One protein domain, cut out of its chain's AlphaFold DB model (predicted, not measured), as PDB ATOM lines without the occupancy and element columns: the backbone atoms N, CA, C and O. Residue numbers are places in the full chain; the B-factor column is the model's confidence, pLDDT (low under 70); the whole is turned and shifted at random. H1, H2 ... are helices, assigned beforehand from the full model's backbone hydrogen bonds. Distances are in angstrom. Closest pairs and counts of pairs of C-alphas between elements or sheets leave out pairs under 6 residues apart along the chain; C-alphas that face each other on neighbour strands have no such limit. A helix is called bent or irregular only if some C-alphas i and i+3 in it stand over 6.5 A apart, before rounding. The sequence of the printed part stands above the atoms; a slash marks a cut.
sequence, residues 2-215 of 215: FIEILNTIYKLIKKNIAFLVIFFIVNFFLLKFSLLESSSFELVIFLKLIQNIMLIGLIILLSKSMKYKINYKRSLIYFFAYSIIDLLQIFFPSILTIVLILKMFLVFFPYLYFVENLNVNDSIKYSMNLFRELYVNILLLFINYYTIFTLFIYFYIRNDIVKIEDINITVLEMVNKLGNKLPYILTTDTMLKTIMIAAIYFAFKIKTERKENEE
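Overview. This is residues 2 to 215 of the 215 residues of an uncharacterized protein of Streptobacillus felis (UniProt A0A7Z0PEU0). What shape does the model make? It is an elongated helix bundle: H1b, H2, H3 and H4 fold back on one another in turn, long H7 packs on H1b, H2 and H4, and H5, the longest helix, packs on H7. H1a, the other arm of bent H1, crosses H7 steeply, while residues 165 to 173 and 208 to 215 stick out at opposite ends. What is it made of? The printed part has 214 residues with seven named helices, H1 to H7 in order, and no named strand: all helix. It is compact, with a radius of gyration of the C-alphas of 19.0 A and spans of 64 by 36 by 33 A.

Arrangement. What touches the longest helix? H5, residues 120 to 161, touches H7, residues 181 to 214, with residues 134 to 153 alone; they run opposite ways at 34 degrees, a shallow tilt only just short of steep, the closest C-alphas, Leu 134 and Ile 200, being 7.3 A apart. What crosses the hub, H7? H1, residues 2 to 34, is one helix by its hydrogen bonds but bent, C-alphas 15 and 18 being 8.4 A apart, into H1a, residues 2 to 15, and H1b, residues 18 to 34. H7 touches H1a with residues 195 to 204 alone, at a steep tilt of 63 degrees; the closest C-alphas, Ile 5 and Ala 203, are 5.2 A apart. How does the bundle of H1b, H2 at 41 to 65, H3 at 72 to 91, H4 at 93 to 113 and H7 continue? Helical hairpins join H1b and H2, closest C-alphas Ser 34 and Val 44 at 5.4 A, and H3 and H4, closest C-alphas Gln 89 and Leu 96 at 5.9 A. H6, residues 171 to 178, touches no helix, and H3 and H7 are apart. Are the backbones whole? Every O i to N i+4 pair is within hydrogen-bond range in H1a, H1b, H2, H3, H6 and H7, against 11 of 17 in H4 and 31 of 38 in H5.

Along the chain. Where are the anchors? H1a begins at C-alpha 2, (164.568, 137.336, 156.572), and H7 ends at C-alpha 214, (160.414, 120.295, 167.745). How long are the longer helices? H5 measures 51.9 A, H7 49.5 A and H2 36.4 A. Which are irregular? H4, with C-alphas 94 and 97 7.7 A apart, and H5, with C-alphas 156 and 159 7.6 A apart.

Size, cuts and confidence. How large is it? The two farthest C-alphas, Asp 166 and Glu 215, are 64.2 A apart. Is it continuous? The printed part has no cut and no long link. Where is confidence low? 98 residues are under 70, among them 96 to 178 and 207 to 215.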
ATOM      1  N   PHE A   2     163.905 136.038 156.822       66.69
ATOM      2  CA  PHE A   2     164.568 137.336 156.572       66.69
ATOM      3  C   PHE A   2     165.101 138.019 157.852       66.69
ATOM      4  O   PHE A   2     166.274 138.371 157.924       66.69
ATOM      5  N   ILE A   3     164.281 138.102 158.907       75.62
ATOM      6  CA  ILE A   3     164.697 138.637 160.220       75.62
ATOM      7  C   ILE A   3     165.850 137.817 160.830       75.62
ATOM      8  O   ILE A   3     166.780 138.374 161.405       75.62
ATOM      9  N   GLU A   4     165.832 136.493 160.675       75.44
ATOM     10  CA  GLU A   4     166.900 135.612 161.173       75.44
ATOM     11  C   GLU A   4     168.211 135.828 160.412       75.44
ATOM     12  O   GLU A   4     169.277 135.820 161.028       75.44
ATOM     13  N   ILE A   5     168.139 136.077 159.100       75.81
ATOM     14  CA  ILE A   5     169.294 136.443 158.273       75.81
ATOM     15  C   ILE A   5     169.887 137.759 158.783       75.81
ATOM     16  O   ILE A   5     171.079 137.798 159.074       75.81
ATOM     17  N   LEU A   6     169.075 138.804 158.983       76.88
ATOM     18  CA  LEU A   6     169.550 140.094 159.505       76.88
ATOM     19  C   LEU A   6     170.179 139.970 160.902       76.88
ATOM     20  O   LEU A   6     171.272 140.485 161.140       76.88
ATOM     21  N   ASN A   7     169.541 139.224 161.806       82.56
ATOM     22  CA  ASN A   7     170.086 138.954 163.137       82.56
ATOM     23  C   ASN A   7     171.421 138.201 163.064       82.56
ATOM     24  O   ASN A   7     172.342 138.470 163.839       82.56
ATOM     25  N   THR A   8     171.548 137.277 162.112       84.00
ATOM     26  CA  THR A   8     172.785 136.530 161.880       84.00
ATOM     27  C   THR A   8     173.879 137.429 161.306       84.00
ATOM     28  O   THR A   8     175.004 137.371 161.799       84.00
ATOM     29  N   ILE A   9     173.558 138.318 160.357       84.12
ATOM     30  CA  ILE A   9     174.482 139.346 159.849       84.12
ATOM     31  C   ILE A   9     175.010 140.187 161.013       84.12
ATOM     32  O   ILE A   9     176.222 140.274 161.208       84.12
ATOM     33  N   TYR A  10     174.117 140.753 161.828       86.62
ATOM     34  CA  TYR A  10     174.503 141.588 162.966       86.62
ATOM     35  C   TYR A  10     175.412 140.836 163.950       86.62
ATOM     36  O   TYR A  10     176.445 141.353 164.377       86.62
ATOM     37  N   LYS A  11     175.079 139.577 164.262       90.81
ATOM     38  CA  LYS A  11     175.889 138.712 165.128       90.81
ATOM     39  C   LYS A  11     177.282 138.449 164.551       90.81
ATOM     40  O   LYS A  11     178.259 138.514 165.299       90.81
ATOM     41  N   LEU A  12     177.383 138.148 163.255       89.50
ATOM     42  CA  LEU A  12     178.657 137.911 162.572       89.50
ATOM     43  C   LEU A  12     179.519 139.177 162.544       89.50
ATOM     44  O   LEU A  12     180.702 139.098 162.860       89.50
ATOM     45  N   ILE A  13     178.934 140.338 162.234       88.69
ATOM     46  CA  ILE A  13     179.651 141.621 162.230       88.69
ATOM     47  C   ILE A  13     180.167 141.937 163.633       88.69
ATOM     48  O   ILE A  13     181.362 142.149 163.815       88.69
ATOM     49  N   LYS A  14     179.290 141.894 164.644       91.69
ATOM     50  CA  LYS A  14     179.646 142.243 166.026       91.69
ATOM     51  C   LYS A  14     180.777 141.371 166.573       91.69
ATOM     52  O   LYS A  14     181.668 141.880 167.244       91.69
ATOM     53  N   LYS A  15     180.757 140.066 166.288       92.44
ATOM     54  CA  LYS A  15     181.792 139.132 166.761       92.44
ATOM     55  C   LYS A  15     183.134 139.290 166.054       92.44
ATOM     56  O   LYS A  15     184.155 138.968 166.649       92.44
ATOM     57  N   ASN A  16     183.131 139.736 164.801       92.50
ATOM     58  CA  ASN A  16     184.301 139.665 163.929       92.50
ATOM     59  C   ASN A  16     184.782 141.050 163.454       92.50
ATOM     60  O   ASN A  16     185.595 141.125 162.538       92.50
ATOM     61  N   ILE A  17     184.309 142.141 164.073       91.12
ATOM     62  CA  ILE A  17     184.517 143.519 163.600       91.12
ATOM     63  C   ILE A  17     185.992 143.875 163.378       91.12
ATOM     64  O   ILE A  17     186.332 144.424 162.336       91.12
ATOM     65  N   ALA A  18     186.884 143.499 164.299       90.38
ATOM     66  CA  ALA A  18     188.313 143.782 164.176       90.38
ATOM     67  C   ALA A  18     188.924 143.095 162.944       90.38
ATOM     68  O   ALA A  18     189.650 143.720 162.174       90.38
ATOM     69  N   PHE A  19     188.572 141.826 162.712       90.75
ATOM     70  CA  PHE A  19     189.035 141.094 161.537       90.75
ATOM     71  C   PHE A  19     188.439 141.661 160.247       90.75
ATOM     72  O   PHE A  19     189.147 141.760 159.254       90.75
ATOM     73  N   LEU A  20     187.167 142.072 160.257       91.12
ATOM     74  CA  LEU A  20     186.527 142.708 159.104       91.12
ATOM     75  C   LEU A  20     187.224 144.017 158.718       91.12
ATOM     76  O   LEU A  20     187.468 144.247 157.538       91.12
ATOM     77  N   VAL A  21     187.615 144.836 159.699       90.94
ATOM     78  CA  VAL A  21     188.387 146.067 159.458       90.94
ATOM     79  C   VAL A  21     189.766 145.749 158.874       90.94
ATOM     80  O   VAL A  21     190.162 146.359 157.884       90.94
ATOM     81  N   ILE A  22     190.486 144.765 159.422       90.06
ATOM     82  CA  ILE A  22     191.794 144.347 158.885       90.06
ATOM     83  C   ILE A  22     191.646 143.804 157.460       90.06
ATOM     84  O   ILE A  22     192.388 144.205 156.564       90.06
ATOM     85  N   PHE A  23     190.667 142.926 157.238       91.31
ATOM     86  CA  PHE A  23     190.344 142.377 155.926       91.31
ATOM     87  C   PHE A  23     190.072 143.492 154.919       91.31
ATOM     88  O   PHE A  23     190.600 143.445 153.809       91.31
ATOM     89  N   PHE A  24     189.295 144.499 155.318       89.88
ATOM     90  CA  PHE A  24     188.992 145.657 154.492       89.88
ATOM     91  C   PHE A  24     190.258 146.431 154.120       89.88
ATOM     92  O   PHE A  24     190.530 146.636 152.941       89.88
ATOM     93  N   ILE A  25     191.065 146.822 155.107       89.25
ATOM     94  CA  ILE A  25     192.278 147.619 154.880       89.25
ATOM     95  C   ILE A  25     193.245 146.874 153.953       89.25
ATOM     96  O   ILE A  25     193.724 147.441 152.971       89.25
ATOM     97  N   VAL A  26     193.498 145.592 154.225       90.44
ATOM     98  CA  VAL A  26     194.413 144.773 153.423       90.44
ATOM     99  C   VAL A  26     193.897 144.624 151.992       90.44
ATOM    100  O   VAL A  26     194.636 144.912 151.054       90.44
ATOM    101  N   ASN A  27     192.631 144.242 151.793       87.62
ATOM    102  CA  ASN A  27     192.079 144.087 150.444       87.62
ATOM    103  C   ASN A  27     192.035 145.404 149.667       87.62
ATOM    104  O   ASN A  27     192.326 145.398 148.472       87.62
ATOM    105  N   PHE A  28     191.752 146.526 150.337       88.94
ATOM    106  CA  PHE A  28     191.801 147.849 149.723       88.94
ATOM    107  C   PHE A  28     193.186 148.137 149.139       88.94
ATOM    108  O   PHE A  28     193.292 148.508 147.969       88.94
ATOM    109  N   PHE A  29     194.249 147.926 149.923       87.31
ATOM    110  CA  PHE A  29     195.612 148.131 149.438       87.31
ATOM    111  C   PHE A  29     195.966 147.151 148.317       87.31
ATOM    112  O   PHE A  29     196.459 147.591 147.282       87.31
ATOM    113  N   LEU A  30     195.654 145.859 148.466       88.31
ATOM    114  CA  LEU A  30     195.924 144.854 147.429       88.31
ATOM    115  C   LEU A  30     195.252 145.215 146.098       88.31
ATOM    116  O   LEU A  30     195.894 145.165 145.052       88.31
ATOM    117  N   LEU A  31     193.978 145.622 146.135       83.50
ATOM    118  CA  LEU A  31     193.244 146.048 144.945       83.50
ATOM    119  C   LEU A  31     193.834 147.321 144.344       83.50
ATOM    120  O   LEU A  31     194.051 147.379 143.136       83.50
ATOM    121  N   LYS A  32     194.147 148.315 145.181       84.44
ATOM    122  CA  LYS A  32     194.769 149.561 144.732       84.44
ATOM    123  C   LYS A  32     196.083 149.300 143.995       84.44
ATOM    124  O   LYS A  32     196.281 149.863 142.927       84.44
ATOM    125  N   PHE A  33     196.942 148.426 144.520       83.50
ATOM    126  CA  PHE A  33     198.195 148.066 143.855       83.50
ATOM    127  C   PHE A  33     197.971 147.239 142.583       83.50
ATOM    128  O   PHE A  33     198.652 147.458 141.586       83.50
ATOM    129  N   SER A  34     196.985 146.336 142.576       78.38
ATOM    130  CA  SER A  34     196.682 145.518 141.394       78.38
ATOM    131  C   SER A  34     196.156 146.321 140.199       78.38
ATOM    132  O   SER A  34     196.270 145.864 139.069       78.38
ATOM    133  N   LEU A  35     195.583 147.503 140.450       75.19
ATOM    134  CA  LEU A  35     195.009 148.388 139.434       75.19
ATOM    135  C   LEU A  35     196.000 149.441 138.912       75.19
ATOM    136  O   LEU A  35     195.643 150.217 138.030       75.19
ATOM    137  N   LEU A  36     197.221 149.503 139.449       76.69
ATOM    138  CA  LEU A  36     198.264 150.381 138.917       76.69
ATOM    139  C   LEU A  36     198.758 149.834 137.574       76.69
ATOM    140  O   LEU A  36     199.210 148.694 137.500       76.69
ATOM    141  N   GLU A  37     198.733 150.671 136.537       61.53
ATOM    142  CA  GLU A  37     199.162 150.312 135.173       61.53
ATOM    143  C   GLU A  37     200.635 149.870 135.093       61.53
ATOM    144  O   GLU A  37     201.020 149.156 134.174       61.53
ATOM    145  N   SER A  38     201.461 150.250 136.073       68.94
ATOM    146  CA  SER A  38     202.880 149.882 136.155       68.94
ATOM    147  C   SER A  38     203.153 148.547 136.859       68.94
ATOM    148  O   SER A  38     204.316 148.186 137.042       68.94
ATOM    149  N   SER A  39     202.126 147.843 137.345       74.31
ATOM    150  CA  SER A  39     202.311 146.600 138.099       74.31
ATOM    151  C   SER A  39     202.743 145.452 137.186       74.31
ATOM    152  O   SER A  39     202.097 145.177 136.175       74.31
ATOM    153  N   SER A  40     203.819 144.748 137.556       83.81
ATOM    154  CA  SER A  40     204.264 143.570 136.804       83.81
ATOM    155  C   SER A  40     203.237 142.438 136.890       83.81
ATOM    156  O   SER A  40     202.477 142.324 137.858       83.81
ATOM    157  N   PHE A  41     203.235 141.569 135.883       82.19
ATOM    158  CA  PHE A  41     202.328 140.427 135.809       82.19
ATOM    159  C   PHE A  41     202.445 139.505 137.038       82.19
ATOM    160  O   PHE A  41     201.444 139.087 137.622       82.19
ATOM    161  N   GLU A  42     203.672 139.248 137.487       85.44
ATOM    162  CA  GLU A  42     203.982 138.427 138.659       85.44
ATOM    163  C   GLU A  42     203.455 139.065 139.947       85.44
ATOM    164  O   GLU A  42     202.897 138.373 140.803       85.44
ATOM    165  N   LEU A  43     203.583 140.392 140.072       84.75
ATOM    166  CA  LEU A  43     203.052 141.132 141.211       84.75
ATOM    167  C   LEU A  43     201.524 141.024 141.263       84.75
ATOM    168  O   LEU A  43     200.968 140.770 142.328       84.75
ATOM    169  N   VAL A  44     200.835 141.150 140.124       83.81
ATOM    170  CA  VAL A  44     199.370 141.004 140.052       83.81
ATOM    171  C   VAL A  44     198.928 139.610 140.511       83.81
ATOM    172  O   VAL A  44     197.994 139.497 141.308       83.81
ATOM    173  N   ILE A  45     199.622 138.553 140.074       85.81
ATOM    174  CA  ILE A  45     199.356 137.178 140.524       85.81
ATOM    175  C   ILE A  45     199.569 137.043 142.035       85.81
ATOM    176  O   ILE A  45     198.718 136.491 142.736       85.81
ATOM    177  N   PHE A  46     200.678 137.563 142.557       88.38
ATOM    178  CA  PHE A  46     200.978 137.505 143.985       88.38
ATOM    179  C   PHE A  46     199.905 138.211 144.829       88.38
ATOM    180  O   PHE A  46     199.404 137.643 145.802       88.38
ATOM    181  N   LEU A  47     199.481 139.412 144.425       88.06
ATOM    182  CA  LEU A  47     198.425 140.168 145.106       88.06
ATOM    183  C   LEU A  47     197.088 139.409 145.102       88.06
ATOM    184  O   LEU A  47     196.415 139.345 146.133       88.06
ATOM    185  N   LYS A  48     196.729 138.782 143.976       85.06
ATOM    186  CA  LYS A  48     195.540 137.922 143.839       85.06
ATOM    187  C   LYS A  48     195.573 136.717 144.777       85.06
ATOM    188  O   LYS A  48     194.571 136.402 145.417       85.06
ATOM    189  N   LEU A  49     196.726 136.065 144.919       89.00
ATOM    190  CA  LEU A  49     196.886 134.952 145.858       89.00
ATOM    191  C   LEU A  49     196.661 135.402 147.308       89.00
ATOM    192  O   LEU A  49     195.955 134.720 148.050       89.00
ATOM    193  N   ILE A  50     197.184 136.570 147.700       89.88
ATOM    194  CA  ILE A  50     196.939 137.125 149.041       89.88
ATOM    195  C   ILE A  50     195.447 137.422 149.243       89.88
ATOM    196  O   ILE A  50     194.899 137.071 150.289       89.88
ATOM    197  N   GLN A  51     194.767 138.014 148.254       87.12
ATOM    198  CA  GLN A  51     193.317 138.253 148.317       87.12
ATOM    199  C   GLN A  51     192.546 136.947 148.562       87.12
ATOM    200  O   GLN A  51     191.669 136.895 149.427       87.12
ATOM    201  N   ASN A  52     192.925 135.869 147.876       87.94
ATOM    202  CA  ASN A  52     192.289 134.561 148.030       87.94
ATOM    203  C   ASN A  52     192.535 133.941 149.411       87.94
ATOM    204  O   ASN A  52     191.608 133.388 150.010       87.94
ATOM    205  N   ILE A  53     193.745 134.085 149.960       89.94
ATOM    206  CA  ILE A  53     194.054 133.676 151.339       89.94
ATOM    207  C   ILE A  53     193.174 134.444 152.329       89.94
ATOM    208  O   ILE A  53     192.561 133.837 153.209       89.94
ATOM    209  N   MET A  54     193.066 135.766 152.167       89.31
ATOM    210  CA  MET A  54     192.246 136.611 153.037       89.31
ATOM    211  C   MET A  54     190.764 136.237 152.960       89.31
ATOM    212  O   MET A  54     190.101 136.162 153.996       89.31
ATOM    213  N   LEU A  55     190.239 135.971 151.759       86.56
ATOM    214  CA  LEU A  55     188.848 135.563 151.550       86.56
ATOM    215  C   LEU A  55     188.542 134.238 152.254       86.56
ATOM    216  O   LEU A  55     187.543 134.114 152.960       86.56
ATOM    217  N   ILE A  56     189.416 133.245 152.107       87.25
ATOM    218  CA  ILE A  56     189.226 131.940 152.750       87.25
ATOM    219  C   ILE A  56     189.388 132.052 154.263       87.25
ATOM    220  O   ILE A  56     188.593 131.474 155.004       87.25
ATOM    221  N   GLY A  57     190.354 132.848 154.728       88.25
ATOM    222  CA  GLY A  57     190.507 133.190 156.138       88.25
ATOM    223  C   GLY A  57     189.231 133.802 156.719       88.25
ATOM    224  O   GLY A  57     188.770 133.362 157.773       88.25
ATOM    225  N   LEU A  58     188.607 134.741 155.995       89.19
ATOM    226  CA  LEU A  58     187.325 135.336 156.367       89.19
ATOM    227  C   LEU A  58     186.229 134.272 156.496       89.19
ATOM    228  O   LEU A  58     185.554 134.217 157.521       89.19
ATOM    229  N   ILE A  59     186.078 133.381 155.515       87.00
ATOM    230  CA  ILE A  59     185.043 132.336 155.553       87.00
ATOM    231  C   ILE A  59     185.252 131.364 156.725       87.00
ATOM    232  O   ILE A  59     184.293 131.005 157.420       87.00
ATOM    233  N   ILE A  60     186.497 130.946 156.976       87.19
ATOM    234  CA  ILE A  60     186.851 130.070 158.102       87.19
ATOM    235  C   ILE A  60     186.494 130.748 159.427       87.19
ATOM    236  O   ILE A  60     185.898 130.123 160.307       87.19
ATOM    237  N   LEU A  61     186.837 132.028 159.567       90.31
ATOM    238  CA  LEU A  61     186.585 132.806 160.773       90.31
ATOM    239  C   LEU A  61     185.083 133.001 161.019       90.31
ATOM    240  O   LEU A  61     184.608 132.733 162.126       90.31
ATOM    241  N   LEU A  62     184.316 133.362 159.984       88.75
ATOM    242  CA  LEU A  62     182.855 133.464 160.062       88.75
ATOM    243  C   LEU A  62     182.233 132.129 160.495       88.75
ATOM    244  O   LEU A  62     181.427 132.099 161.428       88.75
ATOM    245  N   SER A  63     182.676 131.018 159.909       85.25
ATOM    246  CA  SER A  63     182.210 129.668 160.253       85.25
ATOM    247  C   SER A  63     182.536 129.255 161.689       85.25
ATOM    248  O   SER A  63     181.656 128.785 162.416       85.25
ATOM    249  N   LYS A  64     183.761 129.517 162.162       85.81
ATOM    250  CA  LYS A  64     184.137 129.281 163.565       85.81
ATOM    251  C   LYS A  64     183.345 130.149 164.540       85.81
ATOM    252  O   LYS A  64     182.963 129.671 165.606       85.81
ATOM    253  N   SER A  65     183.042 131.400 164.186       86.06
ATOM    254  CA  SER A  65     182.266 132.314 165.044       86.06
ATOM    255  C   SER A  65     180.830 131.826 165.312       86.06
ATOM    256  O   SER A  65     180.194 132.217 166.308       86.06
ATOM    257  N   MET A  66     180.354 130.917 164.456       84.25
ATOM    258  CA  MET A  66     179.079 130.212 164.558       84.25
ATOM    259  C   MET A  66     179.213 128.774 165.083       84.25
ATOM    260  O   MET A  66     178.222 128.058 165.119       84.25
ATOM    261  N   LYS A  67     180.396 128.400 165.593       83.25
ATOM    262  CA  LYS A  67     180.720 127.104 166.216       83.25
ATOM    263  C   LYS A  67     180.716 125.901 165.262       83.25
ATOM    264  O   LYS A  67     180.605 124.767 165.721       83.25
ATOM    265  N   TYR A  68     180.907 126.116 163.963       79.31
ATOM    266  CA  TYR A  68     181.029 125.005 163.020       79.31
ATOM    267  C   TYR A  68     182.458 124.455 162.931       79.31
ATOM    268  O   TYR A  68     183.441 125.194 163.048       79.31
ATOM    269  N   LYS A  69     182.569 123.139 162.702       78.50
ATOM    270  CA  LYS A  69     183.842 122.462 162.423       78.50
ATOM    271  C   LYS A  69     184.275 122.746 160.985       78.50
ATOM    272  O   LYS A  69     183.449 122.809 160.086       78.50
ATOM    273  N   ILE A  70     185.581 122.899 160.781       82.38
ATOM    274  CA  ILE A  70     186.174 123.214 159.477       82.38
ATOM    275  C   ILE A  70     187.020 122.038 159.016       82.38
ATOM    276  O   ILE A  70     187.917 121.595 159.737       82.38
ATOM    277  N   ASN A  71     186.782 121.567 157.795       83.94
ATOM    278  CA  ASN A  71     187.666 120.624 157.127       83.94
ATOM    279  C   ASN A  71     188.780 121.374 156.376       83.94
ATOM    280  O   ASN A  71     188.607 121.785 155.228       83.94
ATOM    281  N   TYR A  72     189.943 121.524 157.015       82.88
ATOM    282  CA  TYR A  72     191.071 122.281 156.453       82.88
ATOM    283  C   TYR A  72     191.647 121.680 155.159       82.88
ATOM    284  O   TYR A  72     192.134 122.407 154.295       82.88
ATOM    285  N   LYS A  73     191.559 120.355 154.978       83.38
ATOM    286  CA  LYS A  73     191.987 119.710 153.726       83.38
ATOM    287  C   LYS A  73     191.106 120.171 152.565       83.38
ATOM    288  O   LYS A  73     191.608 120.521 151.502       83.38
ATOM    289  N   ARG A  74     189.788 120.220 152.781       80.94
ATOM    290  CA  ARG A  74     188.832 120.700 151.775       80.94
ATOM    291  C   ARG A  74     188.932 122.210 151.547       80.94
ATOM    292  O   ARG A  74     188.795 122.639 150.406       80.94
ATOM    293  N   SER A  75     189.237 123.009 152.575       82.12
ATOM    294  CA  SER A  75     189.470 124.449 152.384       82.12
ATOM    295  C   SER A  75     190.718 124.734 151.540       82.12
ATOM    296  O   SER A  75     190.697 125.662 150.740       82.12
ATOM    297  N   LEU A  76     191.778 123.922 151.663       83.75
ATOM    298  CA  LEU A  76     192.953 124.017 150.788       83.75
ATOM    299  C   LEU A  76     192.610 123.678 149.332       83.75
ATOM    300  O   LEU A  76     193.003 124.408 148.431       83.75
ATOM    301  N   ILE A  77     191.834 122.618 149.087       81.31
ATOM    302  CA  ILE A  77     191.374 122.280 147.727       81.31
ATOM    303  C   ILE A  77     190.567 123.441 147.130       81.31
ATOM    304  O   ILE A  77     190.788 123.827 145.982       81.31
ATOM    305  N   TYR A  78     189.677 124.040 147.925       81.38
ATOM    306  CA  TYR A  78     188.912 125.211 147.508       81.38
ATOM    307  C   TYR A  78     189.816 126.419 147.198       81.38
ATOM    308  O   TYR A  78     189.591 127.098 146.199       81.38
ATOM    309  N   PHE A  79     190.874 126.653 147.986       86.00
ATOM    310  CA  PHE A  79     191.881 127.683 147.693       86.00
ATOM    311  C   PHE A  79     192.539 127.495 146.329       86.00
ATOM    312  O   PHE A  79     192.620 128.453 145.557       86.00
ATOM    313  N   PHE A  80     192.970 126.272 146.012       83.75
ATOM    314  CA  PHE A  80     193.571 125.979 144.715       83.75
ATOM    315  C   PHE A  80     192.574 126.190 143.575       83.75
ATOM    316  O   PHE A  80     192.901 126.878 142.612       83.75
ATOM    317  N   ALA A  81     191.345 125.685 143.705       81.44
ATOM    318  CA  ALA A  81     190.312 125.861 142.686       81.44
ATOM    319  C   ALA A  81     189.996 127.346 142.430       81.44
ATOM    320  O   ALA A  81     189.969 127.786 141.281       81.44
ATOM    321  N   TYR A  82     189.813 128.133 143.494       80.81
ATOM    322  CA  TYR A  82     189.515 129.561 143.381       80.81
ATOM    323  C   TYR A  82     190.684 130.342 142.760       80.81
ATOM    324  O   TYR A  82     190.480 131.178 141.883       80.81
ATOM    325  N   SER A  83     191.919 130.002 143.138       85.25
ATOM    326  CA  SER A  83     193.126 130.632 142.593       85.25
ATOM    327  C   SER A  83     193.365 130.287 141.122       85.25
ATOM    328  O   SER A  83     193.755 131.158 140.351       85.25
ATOM    329  N   ILE A  84     193.073 129.054 140.695       84.12
ATOM    330  CA  ILE A  84     193.135 128.662 139.278       84.12
ATOM    331  C   ILE A  84     192.147 129.484 138.446       84.12
ATOM    332  O   ILE A  84     192.476 129.915 137.345       84.12
ATOM    333  N   ILE A  85     190.954 129.751 138.973       81.88
ATOM    334  CA  ILE A  85     189.942 130.556 138.280       81.88
ATOM    335  C   ILE A  85     190.377 132.021 138.153       81.88
ATOM    336  O   ILE A  85     190.151 132.639 137.114       81.88
ATOM    337  N   ASP A  86     191.034 132.575 139.173       78.06
ATOM    338  CA  ASP A  86     191.662 133.896 139.074       78.06
ATOM    339  C   ASP A  86     192.762 133.945 138.015       78.06
ATOM    340  O   ASP A  86     192.819 134.899 137.242       78.06
ATOM    341  N   LEU A  87     193.601 132.912 137.942       81.12
ATOM    342  CA  LEU A  87     194.629 132.810 136.910       81.12
ATOM    343  C   LEU A  87     194.002 132.721 135.516       81.12
ATOM    344  O   LEU A  87     194.414 133.454 134.623       81.12
ATOM    345  N   LEU A  88     192.960 131.906 135.330       78.62
ATOM    346  CA  LEU A  88     192.236 131.816 134.058       78.62
ATOM    347  C   LEU A  88     191.691 133.174 133.607       78.62
ATOM    348  O   LEU A  88     191.770 133.489 132.427       78.62
ATOM    349  N   GLN A  89     191.192 133.999 134.530       74.75
ATOM    350  CA  GLN A  89     190.739 135.358 134.219       74.75
ATOM    351  C   GLN A  89     191.879 136.261 133.738       74.75
ATOM    352  O   GLN A  89     191.673 137.097 132.862       74.75
ATOM    353  N   ILE A  90     193.063 136.114 134.336       75.06
ATOM    354  CA  ILE A  90     194.252 136.892 133.987       75.06
ATOM    355  C   ILE A  90     194.767 136.486 132.598       75.06
ATOM    356  O   ILE A  90     195.058 137.355 131.781       75.06
ATOM    357  N   PHE A  91     194.842 135.184 132.310       76.75
ATOM    358  CA  PHE A  91     195.321 134.673 131.021       76.75
ATOM    359  C   PHE A  91     194.286 134.799 129.893       76.75
ATOM    360  O   PHE A  91     194.663 134.968 128.735       76.75
ATOM    361  N   PHE A  92     192.991 134.744 130.214       76.50
ATOM    362  CA  PHE A  92     191.898 134.800 129.242       76.50
ATOM    363  C   PHE A  92     190.817 135.808 129.668       76.50
ATOM    364  O   PHE A  92     189.726 135.417 130.103       76.50
ATOM    365  N   PRO A  93     191.067 137.121 129.499       67.12
ATOM    366  CA  PRO A  93     190.115 138.167 129.879       67.12
ATOM    367  C   PRO A  93     188.764 138.053 129.159       67.12
ATOM    368  O   PRO A  93     187.740 138.461 129.698       67.12
ATOM    369  N   SER A  94     188.726 137.450 127.966       67.06
ATOM    370  CA  SER A  94     187.491 137.198 127.209       67.06
ATOM    371  C   SER A  94     186.499 136.278 127.937       67.06
ATOM    372  O   SER A  94     185.304 136.320 127.658       67.06
ATOM    373  N   ILE A  95     186.967 135.485 128.908       71.38
ATOM    374  CA  ILE A  95     186.152 134.550 129.701       71.38
ATOM    375  C   ILE A  95     185.617 135.232 130.981       71.38
ATOM    376  O   ILE A  95     184.949 134.598 131.800       71.38
ATOM    377  N   LEU A  96     185.845 136.542 131.161       60.97
ATOM    378  CA  LEU A  96     185.490 137.304 132.366       60.97
ATOM    379  C   LEU A  96     184.055 137.051 132.846       60.97
ATOM    380  O   LEU A  96     183.847 136.808 134.032       60.97
ATOM    381  N   THR A  97     183.072 137.052 131.944       58.47
ATOM    382  CA  THR A  97     181.660 136.834 132.299       58.47
ATOM    383  C   THR A  97     181.426 135.453 132.913       58.47
ATOM    384  O   THR A  97     180.771 135.338 133.948       58.47
ATOM    385  N   ILE A  98     182.007 134.402 132.325       66.00
ATOM    386  CA  ILE A  98     181.892 133.027 132.830       66.00
ATOM    387  C   ILE A  98     182.603 132.909 134.182       66.00
ATOM    388  O   ILE A  98     182.061 132.318 135.115       66.00
ATOM    389  N   VAL A  99     183.776 133.532 134.327       64.12
ATOM    390  CA  VAL A  99     184.513 133.560 135.596       64.12
ATOM    391  C   VAL A  99     183.725 134.276 136.693       64.12
ATOM    392  O   VAL A  99     183.668 133.784 137.819       64.12
ATOM    393  N   LEU A 100     183.091 135.412 136.394       62.34
ATOM    394  CA  LEU A 100     182.277 136.151 137.361       62.34
ATOM    395  C   LEU A 100     181.087 135.317 137.844       62.34
ATOM    396  O   LEU A 100     180.845 135.253 139.048       62.34
ATOM    397  N   ILE A 101     180.398 134.632 136.927       61.03
ATOM    398  CA  ILE A 101     179.302 133.716 137.261       61.03
ATOM    399  C   ILE A 101     179.821 132.589 138.163       61.03
ATOM    400  O   ILE A 101     179.299 132.393 139.261       61.03
ATOM    401  N   LEU A 102     180.893 131.899 137.759       65.69
ATOM    402  CA  LEU A 102     181.503 130.818 138.540       65.69
ATOM    403  C   LEU A 102     181.920 131.281 139.938       65.69
ATOM    404  O   LEU A 102     181.662 130.583 140.915       65.69
ATOM    405  N   LYS A 103     182.509 132.473 140.061       64.62
ATOM    406  CA  LYS A 103     182.902 133.044 141.354       64.62
ATOM    407  C   LYS A 103     181.713 133.283 142.273       64.62
ATOM    408  O   LYS A 103     181.835 133.013 143.462       64.62
ATOM    409  N   MET A 104     180.570 133.739 141.755       61.12
ATOM    410  CA  MET A 104     179.364 133.915 142.575       61.12
ATOM    411  C   MET A 104     178.875 132.585 143.152       61.12
ATOM    412  O   MET A 104     178.578 132.516 144.344       61.12
ATOM    413  N   PHE A 105     178.857 131.522 142.341       62.72
ATOM    414  CA  PHE A 105     178.541 130.180 142.832       62.72
ATOM    415  C   PHE A 105     179.565 129.726 143.865       62.72
ATOM    416  O   PHE A 105     179.197 129.279 144.950       62.72
ATOM    417  N   LEU A 106     180.850 129.900 143.563       65.19
ATOM    418  CA  LEU A 106     181.930 129.449 144.420       65.19
ATOM    419  C   LEU A 106     181.885 130.075 145.803       65.19
ATOM    420  O   LEU A 106     182.204 129.367 146.730       65.19
ATOM    421  N   VAL A 107     181.404 131.302 146.014       62.56
ATOM    422  CA  VAL A 107     181.311 131.866 147.380       62.56
ATOM    423  C   VAL A 107     180.324 131.090 148.283       62.56
ATOM    424  O   VAL A 107     180.495 131.086 149.502       62.56
ATOM    425  N   PHE A 108     179.345 130.370 147.718       63.56
ATOM    426  CA  PHE A 108     178.437 129.482 148.468       63.56
ATOM    427  C   PHE A 108     179.041 128.110 148.793       63.56
ATOM    428  O   PHE A 108     178.824 127.581 149.884       63.56
ATOM    429  N   PHE A 109     179.809 127.535 147.863       65.44
ATOM    430  CA  PHE A 109     180.379 126.186 147.986       65.44
ATOM    431  C   PHE A 109     181.196 125.929 149.264       65.44
ATOM    432  O   PHE A 109     181.055 124.847 149.820       65.44
ATOM    433  N   PRO A 110     182.006 126.866 149.784       63.50
ATOM    434  CA  PRO A 110     182.720 126.782 151.045       63.50
ATOM    435  C   PRO A 110     181.893 126.248 152.211       63.50
ATOM    436  O   PRO A 110     182.303 125.315 152.908       63.50
ATOM    437  N   TYR A 111     180.695 126.802 152.375       63.38
ATOM    438  CA  TYR A 111     179.802 126.469 153.476       63.38
ATOM    439  C   TYR A 111     179.154 125.092 153.307       63.38
ATOM    440  O   TYR A 111     178.826 124.441 154.288       63.38
ATOM    441  N   LEU A 112     179.041 124.597 152.078       62.72
ATOM    442  CA  LEU A 112     178.557 123.242 151.812       62.72
ATOM    443  C   LEU A 112     179.696 122.222 151.892       62.72
ATOM    444  O   LEU A 112     179.565 121.151 152.469       62.72
ATOM    445  N   TYR A 113     180.856 122.560 151.341       59.97
ATOM    446  CA  TYR A 113     181.908 121.598 151.050       59.97
ATOM    447  C   TYR A 113     182.861 121.353 152.225       59.97
ATOM    448  O   TYR A 113     183.299 120.216 152.417       59.97
ATOM    449  N   PHE A 114     183.199 122.375 153.026       66.62
ATOM    450  CA  PHE A 114     184.150 122.210 154.139       66.62
ATOM    451  C   PHE A 114     183.592 122.481 155.535       66.62
ATOM    452  O   PHE A 114     184.253 122.112 156.508       66.62
ATOM    453  N   VAL A 115     182.424 123.116 155.651       55.16
ATOM    454  CA  VAL A 115     181.728 123.307 156.936       55.16
ATOM    455  C   VAL A 115     180.840 122.096 157.261       55.16
ATOM    456  O   VAL A 115     180.646 121.771 158.433       55.16
ATOM    457  N   GLU A 116     180.375 121.362 156.245       59.03
ATOM    458  CA  GLU A 116     179.611 120.123 156.406       59.03
ATOM    459  C   GLU A 116     180.382 118.878 155.974       59.03
ATOM    460  O   GLU A 116     181.082 118.837 154.958       59.03
ATOM    461  N   ASN A 117     180.207 117.811 156.753       50.25
ATOM    462  CA  ASN A 117     180.574 116.473 156.328       50.25
ATOM    463  C   ASN A 117     179.403 115.908 155.516       50.25
ATOM    464  O   ASN A 117     178.612 115.116 156.020       50.25
ATOM    465  N   LEU A 118     179.257 116.389 154.278       48.81
ATOM    466  CA  LEU A 118     178.284 115.859 153.325       48.81
ATOM    467  C   LEU A 118     178.674 114.407 153.001       48.81
ATOM    468  O   LEU A 118     179.465 114.159 152.090       48.81
ATOM    469  N   ASN A 119     178.181 113.439 153.777       41.94
ATOM    470  CA  ASN A 119     178.127 112.052 153.333       41.94
ATOM    471  C   ASN A 119     177.213 112.048 152.105       41.94
ATOM    472  O   ASN A 119     176.021 112.333 152.197       41.94
ATOM    473  N   VAL A 120     177.814 111.830 150.938       44.91
ATOM    474  CA  VAL A 120     177.273 112.245 149.636       44.91
ATOM    475  C   VAL A 120     175.929 111.571 149.294       44.91
ATOM    476  O   VAL A 120     175.182 112.111 148.483       44.91
ATOM    477  N   ASN A 121     175.555 110.485 149.976       39.16
ATOM    478  CA  ASN A 121     174.429 109.631 149.592       39.16
ATOM    479  C   ASN A 121     173.020 110.199 149.882       39.16
ATOM    480  O   ASN A 121     172.119 109.887 149.115       39.16
ATOM    481  N   ASP A 122     172.836 111.102 150.857       42.91
ATOM    482  CA  ASP A 122     171.528 111.760 151.132       42.91
ATOM    483  C   ASP A 122     171.531 113.281 150.856       42.91
ATOM    484  O   ASP A 122     170.537 113.992 151.010       42.91
ATOM    485  N   SER A 123     172.670 113.805 150.399       49.84
ATOM    486  CA  SER A 123     172.977 115.239 150.438       49.84
ATOM    487  C   SER A 123     172.459 116.062 149.254       49.84
ATOM    488  O   SER A 123     172.249 117.265 149.397       49.84
ATOM    489  N   ILE A 124     172.238 115.460 148.080       42.09
ATOM    490  CA  ILE A 124     171.948 116.213 146.845       42.09
ATOM    491  C   ILE A 124     170.528 116.786 146.864       42.09
ATOM    492  O   ILE A 124     170.323 117.936 146.485       42.09
ATOM    493  N   LYS A 125     169.547 116.021 147.357       43.59
ATOM    494  CA  LYS A 125     168.143 116.456 147.431       43.59
ATOM    495  C   LYS A 125     167.959 117.568 148.468       43.59
ATOM    496  O   LYS A 125     167.286 118.557 148.182       43.59
ATOM    497  N   TYR A 126     168.630 117.450 149.619       51.66
ATOM    498  CA  TYR A 126     168.714 118.518 150.617       51.66
ATOM    499  C   TYR A 126     169.440 119.741 150.049       51.66
ATOM    500  O   TYR A 126     168.892 120.831 150.096       51.66
ATOM    501  N   SER A 127     170.593 119.564 149.394       48.31
ATOM    502  CA  SER A 127     171.360 120.656 148.771       48.31
ATOM    503  C   SER A 127     170.602 121.369 147.646       48.31
ATOM    504  O   SER A 127     170.758 122.573 147.487       48.31
ATOM    505  N   MET A 128     169.763 120.670 146.875       48.12
ATOM    506  CA  MET A 128     168.922 121.257 145.821       48.12
ATOM    507  C   MET A 128     167.719 122.019 146.395       48.12
ATOM    508  O   MET A 128     167.414 123.115 145.923       48.12
ATOM    509  N   ASN A 129     167.060 121.492 147.435       53.41
ATOM    510  CA  ASN A 129     166.018 122.232 148.163       53.41
ATOM    511  C   ASN A 129     166.599 123.459 148.874       53.41
ATOM    512  O   ASN A 129     166.032 124.547 148.793       53.41
ATOM    513  N   LEU A 130     167.770 123.288 149.488       54.09
ATOM    514  CA  LEU A 130     168.591 124.342 150.063       54.09
ATOM    515  C   LEU A 130     168.890 125.389 148.991       54.09
ATOM    516  O   LEU A 130     168.544 126.544 149.175       54.09
ATOM    517  N   PHE A 131     169.400 124.997 147.821       52.28
ATOM    518  CA  PHE A 131     169.675 125.915 146.716       52.28
ATOM    519  C   PHE A 131     168.427 126.684 146.263       52.28
ATOM    520  O   PHE A 131     168.509 127.886 146.055       52.28
ATOM    521  N   ARG A 132     167.258 126.038 146.168       56.12
ATOM    522  CA  ARG A 132     165.997 126.668 145.742       56.12
ATOM    523  C   ARG A 132     165.434 127.659 146.769       56.12
ATOM    524  O   ARG A 132     165.047 128.764 146.388       56.12
ATOM    525  N   GLU A 133     165.376 127.300 148.052       55.19
ATOM    526  CA  GLU A 133     164.905 128.214 149.108       55.19
ATOM    527  C   GLU A 133     165.908 129.342 149.372       55.19
ATOM    528  O   GLU A 133     165.524 130.491 149.609       55.19
ATOM    529  N   LEU A 134     167.202 129.034 149.264       58.66
ATOM    530  CA  LEU A 134     168.262 130.026 149.274       58.66
ATOM    531  C   LEU A 134     168.127 130.965 148.079       58.66
ATOM    532  O   LEU A 134     168.183 132.163 148.290       58.66
ATOM    533  N   TYR A 135     167.880 130.477 146.864       57.38
ATOM    534  CA  TYR A 135     167.851 131.287 145.640       57.38
ATOM    535  C   TYR A 135     166.878 132.470 145.713       57.38
ATOM    536  O   TYR A 135     167.246 133.582 145.345       57.38
ATOM    537  N   VAL A 136     165.672 132.280 146.259       58.91
ATOM    538  CA  VAL A 136     164.694 133.375 146.430       58.91
ATOM    539  C   VAL A 136     165.170 134.396 147.468       58.91
ATOM    540  O   VAL A 136     165.094 135.604 147.241       58.91
ATOM    541  N   ASN A 137     165.705 133.928 148.599       55.19
ATOM    542  CA  ASN A 137     166.223 134.809 149.648       55.19
ATOM    543  C   ASN A 137     167.518 135.515 149.219       55.19
ATOM    544  O   ASN A 137     167.718 136.674 149.564       55.19
ATOM    545  N   ILE A 138     168.359 134.843 148.431       61.28
ATOM    546  CA  ILE A 138     169.550 135.372 147.767       61.28
ATOM    547  C   ILE A 138     169.127 136.457 146.796       61.28
ATOM    548  O   ILE A 138     169.659 137.546 146.903       61.28
ATOM    549  N   LEU A 139     168.161 136.209 145.908       58.66
ATOM    550  CA  LEU A 139     167.662 137.211 144.965       58.66
ATOM    551  C   LEU A 139     167.152 138.455 145.690       58.66
ATOM    552  O   LEU A 139     167.564 139.560 145.357       58.66
ATOM    553  N   LEU A 140     166.320 138.295 146.720       56.09
ATOM    554  CA  LEU A 140     165.795 139.428 147.485       56.09
ATOM    555  C   LEU A 140     166.893 140.177 148.253       56.09
ATOM    556  O   LEU A 140     166.885 141.409 148.275       56.09
ATOM    557  N   LEU A 141     167.860 139.476 148.859       61.59
ATOM    558  CA  LEU A 141     168.997 140.131 149.510       61.59
ATOM    559  C   LEU A 141     169.926 140.792 148.493       61.59
ATOM    560  O   LEU A 141     170.394 141.884 148.772       61.59
ATOM    561  N   PHE A 142     170.183 140.172 147.340       61.41
ATOM    562  CA  PHE A 142     171.027 140.716 146.278       61.41
ATOM    563  C   PHE A 142     170.382 141.930 145.632       61.41
ATOM    564  O   PHE A 142     171.081 142.908 145.427       61.41
ATOM    565  N   ILE A 143     169.075 141.923 145.361       59.41
ATOM    566  CA  ILE A 143     168.362 143.093 144.832       59.41
ATOM    567  C   ILE A 143     168.441 144.247 145.836       59.41
ATOM    568  O   ILE A 143     168.813 145.354 145.457       59.41
ATOM    569  N   ASN A 144     168.174 143.998 147.122       58.53
ATOM    570  CA  ASN A 144     168.287 145.028 148.161       58.53
ATOM    571  C   ASN A 144     169.730 145.515 148.341       58.53
ATOM    572  O   ASN A 144     169.978 146.716 148.390       58.53
ATOM    573  N   TYR A 145     170.687 144.591 148.387       64.56
ATOM    574  CA  TYR A 145     172.116 144.875 148.448       64.56
ATOM    575  C   TYR A 145     172.565 145.726 147.268       64.56
ATOM    576  O   TYR A 145     173.174 146.766 147.472       64.56
ATOM    577  N   TYR A 146     172.226 145.317 146.048       63.22
ATOM    578  CA  TYR A 146     172.613 146.014 144.833       63.22
ATOM    579  C   TYR A 146     171.944 147.383 144.775       63.22
ATOM    580  O   TYR A 146     172.592 148.347 144.396       63.22
ATOM    581  N   THR A 147     170.697 147.511 145.236       56.78
ATOM    582  CA  THR A 147     169.991 148.798 145.328       56.78
ATOM    583  C   THR A 147     170.672 149.743 146.322       56.78
ATOM    584  O   THR A 147     170.995 150.874 145.970       56.78
ATOM    585  N   ILE A 148     170.959 149.279 147.544       59.53
ATOM    586  CA  ILE A 148     171.638 150.067 148.588       59.53
ATOM    587  C   ILE A 148     173.060 150.424 148.156       59.53
ATOM    588  O   ILE A 148     173.488 151.562 148.314       59.53
ATOM    589  N   PHE A 149     173.790 149.468 147.591       62.91
ATOM    590  CA  PHE A 149     175.155 149.658 147.126       62.91
ATOM    591  C   PHE A 149     175.215 150.612 145.932       62.91
ATOM    592  O   PHE A 149     176.060 151.500 145.916       62.91
ATOM    593  N   THR A 150     174.275 150.510 144.989       60.53
ATOM    594  CA  THR A 150     174.140 151.453 143.866       60.53
ATOM    595  C   THR A 150     173.811 152.855 144.368       60.53
ATOM    596  O   THR A 150     174.430 153.812 143.916       60.53
ATOM    597  N   LEU A 151     172.910 152.997 145.347       56.69
ATOM    598  CA  LEU A 151     172.634 154.279 146.006       56.69
ATOM    599  C   LEU A 151     173.874 154.834 146.714       56.69
ATOM    600  O   LEU A 151     174.178 156.017 146.587       56.69
ATOM    601  N   PHE A 152     174.609 153.991 147.437       63.47
ATOM    602  CA  PHE A 152     175.809 154.396 148.163       63.47
ATOM    603  C   PHE A 152     176.923 154.828 147.211       63.47
ATOM    604  O   PHE A 152     177.514 155.886 147.412       63.47
ATOM    605  N   ILE A 153     177.162 154.058 146.142       65.88
ATOM    606  CA  ILE A 153     178.053 154.450 145.050       65.88
ATOM    607  C   ILE A 153     177.580 155.788 144.502       65.88
ATOM    608  O   ILE A 153     178.362 156.729 144.532       65.88
ATOM    609  N   TYR A 154     176.315 155.903 144.084       63.56
ATOM    610  CA  TYR A 154     175.750 157.129 143.527       63.56
ATOM    611  C   TYR A 154     176.014 158.335 144.431       63.56
ATOM    612  O   TYR A 154     176.570 159.311 143.950       63.56
ATOM    613  N   PHE A 155     175.728 158.270 145.734       65.81
ATOM    614  CA  PHE A 155     176.050 159.362 146.663       65.81
ATOM    615  C   PHE A 155     177.553 159.642 146.758       65.81
ATOM    616  O   PHE A 155     177.958 160.803 146.810       65.81
ATOM    617  N   TYR A 156     178.380 158.598 146.753       67.12
ATOM    618  CA  TYR A 156     179.833 158.697 146.862       67.12
ATOM    619  C   TYR A 156     180.506 159.289 145.613       67.12
ATOM    620  O   TYR A 156     181.586 159.881 145.712       67.12
ATOM    621  N   ILE A 157     179.882 159.154 144.438       67.00
ATOM    622  CA  ILE A 157     180.416 159.637 143.154       67.00
ATOM    623  C   ILE A 157     179.594 160.784 142.551       67.00
ATOM    624  O   ILE A 157     180.030 161.396 141.587       67.00
ATOM    625  N   ARG A 158     178.442 161.138 143.135       62.84
ATOM    626  CA  ARG A 158     177.482 162.136 142.625       62.84
ATOM    627  C   ARG A 158     178.135 163.475 142.295       62.84
ATOM    628  O   ARG A 158     177.859 164.042 141.249       62.84
ATOM    629  N   ASN A 159     179.004 163.977 143.171       65.00
ATOM    630  CA  ASN A 159     179.640 165.284 142.978       65.00
ATOM    631  C   ASN A 159     180.684 165.259 141.850       65.00
ATOM    632  O   ASN A 159     181.013 166.308 141.304       65.00
ATOM    633  N   ASP A 160     181.175 164.068 141.498       61.97
ATOM    634  CA  ASP A 160     182.031 163.864 140.335       61.97
ATOM    635  C   ASP A 160     181.186 163.633 139.080       61.97
ATOM    636  O   ASP A 160     181.539 164.172 138.044       61.97
ATOM    637  N   ILE A 161     180.038 162.939 139.176       58.47
ATOM    638  CA  ILE A 161     179.067 162.771 138.077       58.47
ATOM    639  C   ILE A 161     178.505 164.118 137.608       58.47
ATOM    640  O   ILE A 161     178.362 164.331 136.416       58.47
ATOM    641  N   VAL A 162     178.206 165.056 138.510       54.31
ATOM    642  CA  VAL A 162     177.648 166.371 138.128       54.31
ATOM    643  C   VAL A 162     178.640 167.212 137.303       54.31
ATOM    644  O   VAL A 162     178.225 168.105 136.580       54.31
ATOM    645  N   LYS A 163     179.943 166.903 137.348       54.19
ATOM    646  CA  LYS A 163     180.973 167.532 136.494       54.19
ATOM    647  C   LYS A 163     181.130 166.846 135.134       54.19
ATOM    648  O   LYS A 163     182.036 167.175 134.373       54.19
ATOM    649  N   ILE A 164     180.313 165.834 134.869       54.97
ATOM    650  CA  ILE A 164     180.354 165.014 133.674       54.97
ATOM    651  C   ILE A 164     179.176 165.435 132.791       54.97
ATOM    652  O   ILE A 164     178.112 164.829 132.827       54.97
ATOM    653  N   GLU A 165     179.360 166.517 132.036       55.78
ATOM    654  CA  GLU A 165     178.363 167.001 131.065       55.78
ATOM    655  C   GLU A 165     178.422 166.238 129.725       55.78
ATOM    656  O   GLU A 165     177.514 166.359 128.905       55.78
ATOM    657  N   ASP A 166     179.443 165.399 129.508       54.72
ATOM    658  CA  ASP A 166     179.633 164.668 128.254       54.72
ATOM    659  C   ASP A 166     178.884 163.327 128.216       54.72
ATOM    660  O   ASP A 166     179.125 162.417 129.010       54.72
ATOM    661  N   ILE A 167     178.012 163.183 127.217       54.88
ATOM    662  CA  ILE A 167     177.161 162.003 126.979       54.88
ATOM    663  C   ILE A 167     177.968 160.815 126.397       54.88
ATOM    664  O   ILE A 167     177.510 159.675 126.433       54.88
ATOM    665  N   ASN A 168     179.201 161.043 125.925       58.06
ATOM    666  CA  ASN A 168     180.019 160.065 125.190       58.06
ATOM    667  C   ASN A 168     181.252 159.580 125.964       58.06
ATOM    668  O   ASN A 168     182.367 159.611 125.451       58.06
ATOM    669  N   ILE A 169     181.070 159.134 127.203       58.12
ATOM    670  CA  ILE A 169     182.190 158.672 128.031       58.12
ATOM    671  C   ILE A 169     182.287 157.165 127.953       58.12
ATOM    672  O   ILE A 169     181.321 156.436 128.183       58.12
ATOM    673  N   THR A 170     183.480 156.692 127.632       59.66
ATOM    674  CA  THR A 170     183.770 155.265 127.569       59.66
ATOM    675  C   THR A 170     183.803 154.651 128.972       59.66
ATOM    676  O   THR A 170     184.097 155.311 129.971       59.66
ATOM    677  N   VAL A 171     183.553 153.341 129.072       55.16
ATOM    678  CA  VAL A 171     183.632 152.603 130.349       55.16
ATOM    679  C   VAL A 171     185.007 152.771 131.011       55.16
ATOM    680  O   VAL A 171     185.095 152.893 132.231       55.16
ATOM    681  N   LEU A 172     186.074 152.834 130.209       55.31
ATOM    682  CA  LEU A 172     187.443 153.030 130.683       55.31
ATOM    683  C   LEU A 172     187.647 154.419 131.304       55.31
ATOM    684  O   LEU A 172     188.216 154.531 132.384       55.31
ATOM    685  N   GLU A 173     187.131 155.476 130.678       57.62
ATOM    686  CA  GLU A 173     187.183 156.832 131.238       57.62
ATOM    687  C   GLU A 173     186.364 156.953 132.524       57.62
ATOM    688  O   GLU A 173     186.770 157.650 133.452       57.62
ATOM    689  N   MET A 174     185.239 156.241 132.618       60.06
ATOM    690  CA  MET A 174     184.443 156.177 133.843       60.06
ATOM    691  C   MET A 174     185.212 155.475 134.974       60.06
ATOM    692  O   MET A 174     185.247 155.968 136.101       60.06
ATOM    693  N   VAL A 175     185.890 154.365 134.667       61.28
ATOM    694  CA  VAL A 175     186.772 153.633 135.591       61.28
ATOM    695  C   VAL A 175     187.962 154.492 136.035       61.28
ATOM    696  O   VAL A 175     188.256 154.561 137.230       61.28
ATOM    697  N   ASN A 176     188.589 155.219 135.112       62.81
ATOM    698  CA  ASN A 176     189.705 156.116 135.412       62.81
ATOM    699  C   ASN A 176     189.268 157.304 136.278       62.81
ATOM    700  O   ASN A 176     189.958 157.655 137.233       62.81
ATOM    701  N   LYS A 177     188.083 157.875 136.016       64.56
ATOM    702  CA  LYS A 177     187.491 158.933 136.852       64.56
ATOM    703  C   LYS A 177     187.127 158.440 138.254       64.56
ATOM    704  O   LYS A 177     187.230 159.205 139.211       64.56
ATOM    705  N   LEU A 178     186.740 157.170 138.407       67.00
ATOM    706  CA  LEU A 178     186.534 156.560 139.724       67.00
ATOM    707  C   LEU A 178     187.851 156.439 140.506       67.00
ATOM    708  O   LEU A 178     187.837 156.573 141.730       67.00
ATOM    709  N   GLY A 179     188.988 156.234 139.836       70.12
ATOM    710  CA  GLY A 179     190.326 156.288 140.434       70.12
ATOM    711  C   GLY A 179     190.435 155.524 141.763       70.12
ATOM    712  O   GLY A 179     190.061 154.355 141.870       70.12
ATOM    713  N   ASN A 180     190.878 156.209 142.824       69.19
ATOM    714  CA  ASN A 180     191.032 155.638 144.175       69.19
ATOM    715  C   ASN A 180     189.720 155.155 144.831       69.19
ATOM    716  O   ASN A 180     189.766 154.495 145.871       69.19
ATOM    717  N   LYS A 181     188.552 155.467 144.258       74.88
ATOM    718  CA  LYS A 181     187.244 155.007 144.749       74.88
ATOM    719  C   LYS A 181     186.952 153.568 144.338       74.88
ATOM    720  O   LYS A 181     186.264 152.865 145.075       74.88
ATOM    721  N   LEU A 182     187.498 153.102 143.215       74.12
ATOM    722  CA  LEU A 182     187.234 151.757 142.711       74.12
ATOM    723  C   LEU A 182     187.712 150.646 143.674       74.12
ATOM    724  O   LEU A 182     186.903 149.772 143.990       74.12
ATOM    725  N   PRO A 183     188.937 150.689 144.242       79.56
ATOM    726  CA  PRO A 183     189.357 149.721 145.260       79.56
ATOM    727  C   PRO A 183     188.435 149.690 146.484       79.56
ATOM    728  O   PRO A 183     188.158 148.620 147.024       79.56
ATOM    729  N   TYR A 184     187.924 150.851 146.911       79.69
ATOM    730  CA  TYR A 184     187.007 150.960 148.050       79.69
ATOM    731  C   TYR A 184     185.675 150.259 147.761       79.69
ATOM    732  O   TYR A 184     185.205 149.450 148.563       79.69
ATOM    733  N   ILE A 185     185.100 150.532 146.587       77.25
ATOM    734  CA  ILE A 185     183.854 149.928 146.107       77.25
ATOM    735  C   ILE A 185     184.010 148.402 146.038       77.25
ATOM    736  O   ILE A 185     183.240 147.678 146.665       77.25
ATOM    737  N   LEU A 186     185.048 147.907 145.361       77.06
ATOM    738  CA  LEU A 186     185.270 146.469 145.172       77.06
ATOM    739  C   LEU A 186     185.541 145.720 146.486       77.06
ATOM    740  O   LEU A 186     185.049 144.605 146.684       77.06
ATOM    741  N   THR A 187     186.283 146.336 147.411       80.75
ATOM    742  CA  THR A 187     186.547 145.751 148.735       80.75
ATOM    743  C   THR A 187     185.266 145.648 149.555       80.75
ATOM    744  O   THR A 187     184.978 144.600 150.140       80.75
ATOM    745  N   THR A 188     184.480 146.728 149.576       79.19
ATOM    746  CA  THR A 188     183.193 146.776 150.279       79.19
ATOM    747  C   THR A 188     182.240 145.725 149.718       79.19
ATOM    748  O   THR A 188     181.627 144.983 150.487       79.19
ATOM    749  N   ASP A 189     182.166 145.617 148.388       78.44
ATOM    750  CA  ASP A 189     181.297 144.665 147.699       78.44
ATOM    751  C   ASP A 189     181.628 143.217 148.065       78.44
ATOM    752  O   ASP A 189     180.752 142.446 148.462       78.44
ATOM    753  N   THR A 190     182.915 142.876 148.018       78.12
ATOM    754  CA  THR A 190     183.401 141.535 148.355       78.12
ATOM    755  C   THR A 190     183.067 141.181 149.804       78.12
ATOM    756  O   THR A 190     182.487 140.127 150.070       78.12
ATOM    757  N   MET A 191     183.371 142.080 150.746       82.88
ATOM    758  CA  MET A 191     183.125 141.858 152.171       82.88
ATOM    759  C   MET A 191     181.631 141.673 152.478       82.88
ATOM    760  O   MET A 191     181.257 140.720 153.166       82.88
ATOM    761  N   LEU A 192     180.770 142.554 151.953       79.19
ATOM    762  CA  LEU A 192     179.325 142.485 152.177       79.19
ATOM    763  C   LEU A 192     178.727 141.203 151.595       79.19
ATOM    764  O   LEU A 192     177.991 140.507 152.300       79.19
ATOM    765  N   LYS A 193     179.104 140.831 150.364       77.44
ATOM    766  CA  LYS A 193     178.666 139.573 149.742       77.44
ATOM    767  C   LYS A 193     179.047 138.362 150.586       77.44
ATOM    768  O   LYS A 193     178.192 137.521 150.852       77.44
ATOM    769  N   THR A 194     180.293 138.272 151.055       76.88
ATOM    770  CA  THR A 194     180.728 137.135 151.881       76.88
ATOM    771  C   THR A 194     179.937 137.041 153.189       76.88
ATOM    772  O   THR A 194     179.508 135.946 153.555       76.88
ATOM    773  N   ILE A 195     179.689 138.165 153.874       82.25
ATOM    774  CA  ILE A 195     178.900 138.197 155.120       82.25
ATOM    775  C   ILE A 195     177.447 137.793 154.866       82.25
ATOM    776  O   ILE A 195     176.891 137.000 155.627       82.25
ATOM    777  N   MET A 196     176.827 138.315 153.806       75.81
ATOM    778  CA  MET A 196     175.446 137.991 153.454       75.81
ATOM    779  C   MET A 196     175.285 136.504 153.151       75.81
ATOM    780  O   MET A 196     174.377 135.872 153.679       75.81
ATOM    781  N   ILE A 197     176.192 135.931 152.359       73.81
ATOM    782  CA  ILE A 197     176.174 134.506 152.007       73.81
ATOM    783  C   ILE A 197     176.338 133.637 153.258       73.81
ATOM    784  O   ILE A 197     175.560 132.705 153.468       73.81
ATOM    785  N   ALA A 198     177.277 133.994 154.138       76.75
ATOM    786  CA  ALA A 198     177.463 133.321 155.421       76.75
ATOM    787  C   ALA A 198     176.190 133.364 156.277       76.75
ATOM    788  O   ALA A 198     175.750 132.353 156.820       76.75
ATOM    789  N   ALA A 199     175.584 134.546 156.397       77.44
ATOM    790  CA  ALA A 199     174.407 134.743 157.225       77.44
ATOM    791  C   ALA A 199     173.186 134.004 156.687       77.44
ATOM    792  O   ALA A 199     172.448 133.413 157.469       77.44
ATOM    793  N   ILE A 200     173.000 134.007 155.368       72.94
ATOM    794  CA  ILE A 200     171.968 133.235 154.687       72.94
ATOM    795  C   ILE A 200     172.129 131.741 155.021       72.94
ATOM    796  O   ILE A 200     171.172 131.114 155.476       72.94
ATOM    797  N   TYR A 201     173.340 131.196 154.861       73.94
ATOM    798  CA  TYR A 201     173.624 129.790 155.151       73.94
ATOM    799  C   TYR A 201     173.354 129.441 156.625       73.94
ATOM    800  O   TYR A 201     172.606 128.509 156.921       73.94
ATOM    801  N   PHE A 202     173.891 130.216 157.574       76.25
ATOM    802  CA  PHE A 202     173.722 129.903 158.996       76.25
ATOM    803  C   PHE A 202     172.301 130.130 159.508       76.25
ATOM    804  O   PHE A 202     171.838 129.355 160.342       76.25
ATOM    805  N   ALA A 203     171.607 131.171 159.044       73.25
ATOM    806  CA  ALA A 203     170.222 131.419 159.435       73.25
ATOM    807  C   ALA A 203     169.312 130.279 158.972       73.25
ATOM    808  O   ALA A 203     168.442 129.846 159.727       73.25
ATOM    809  N   PHE A 204     169.548 129.760 157.764       70.06
ATOM    810  CA  PHE A 204     168.853 128.577 157.275       70.06
ATOM    811  C   PHE A 204     169.127 127.363 158.165       70.06
ATOM    812  O   PHE A 204     168.187 126.746 158.655       70.06
ATOM    813  N   LYS A 205     170.403 127.079 158.446       70.31
ATOM    814  CA  LYS A 205     170.799 125.919 159.249       70.31
ATOM    815  C   LYS A 205     170.221 125.931 160.666       70.31
ATOM    816  O   LYS A 205     169.674 124.933 161.121       70.31
ATOM    817  N   ILE A 206     170.255 127.086 161.331       72.25
ATOM    818  CA  ILE A 206     169.633 127.270 162.654       72.25
ATOM    819  C   ILE A 206     168.130 126.979 162.593       72.25
ATOM    820  O   ILE A 206     167.569 126.399 163.520       72.25
ATOM    821  N   LYS A 207     167.461 127.402 161.519       68.25
ATOM    822  CA  LYS A 207     166.022 127.201 161.349       68.25
ATOM    823  C   LYS A 207     165.675 125.731 161.097       68.25
ATOM    824  O   LYS A 207     164.666 125.271 161.622       68.25
ATOM    825  N   THR A 208     166.472 125.003 160.315       64.62
ATOM    826  CA  THR A 208     166.243 123.570 160.072       64.62
ATOM    827  C   THR A 208     166.512 122.726 161.310       64.62
ATOM    828  O   THR A 208     165.662 121.923 161.665       64.62
ATOM    829  N   GLU A 209     167.610 122.979 162.032       66.81
ATOM    830  CA  GLU A 209     167.921 122.256 163.277       66.81
ATOM    831  C   GLU A 209     166.842 122.470 164.354       66.81
ATOM    832  O   GLU A 209     166.562 121.573 165.138       66.81
ATOM    833  N   ARG A 210     166.203 123.647 164.408       61.28
ATOM    834  CA  ARG A 210     165.081 123.883 165.336       61.28
ATOM    835  C   ARG A 210     163.857 123.034 165.011       61.28
ATOM    836  O   ARG A 210     163.284 122.468 165.927       61.28
ATOM    837  N   LYS A 211     163.495 122.927 163.731       56.56
ATOM    838  CA  LYS A 211     162.338 122.129 163.305       56.56
ATOM    839  C   LYS A 211     162.501 120.646 163.632       56.56
ATOM    840  O   LYS A 211     161.557 120.043 164.105       56.56
ATOM    841  N   GLU A 212     163.695 120.092 163.432       56.31
ATOM    842  CA  GLU A 212     163.982 118.681 163.734       56.31
ATOM    843  C   GLU A 212     163.973 118.359 165.237       56.31
ATOM    844  O   GLU A 212     163.807 117.206 165.602       56.31
ATOM    845  N   ASN A 213     164.173 119.353 166.110       57.72
ATOM    846  CA  ASN A 213     164.116 119.169 167.568       57.72
ATOM    847  C   ASN A 213     162.720 119.447 168.160       57.72
ATOM    848  O   ASN A 213     162.512 119.228 169.352       57.72
ATOM    849  N   GLU A 214     161.805 120.011 167.366       49.22
ATOM    850  CA  GLU A 214     160.414 120.295 167.745       49.22
ATOM    851  C   GLU A 214     159.443 119.190 167.270       49.22
ATOM    852  O   GLU A 214     158.272 119.218 167.654       49.22
ATOM    853  N   GLU A 215     159.929 118.226 166.477       42.50
ATOM    854  CA  GLU A 215     159.263 116.969 166.079       42.50
ATOM    855  C   GLU A 215     159.759 115.786 166.929       42.50
ATOM    856  O   GLU A 215     158.924 114.903 167.235       42.50
TER     857      GLU A 215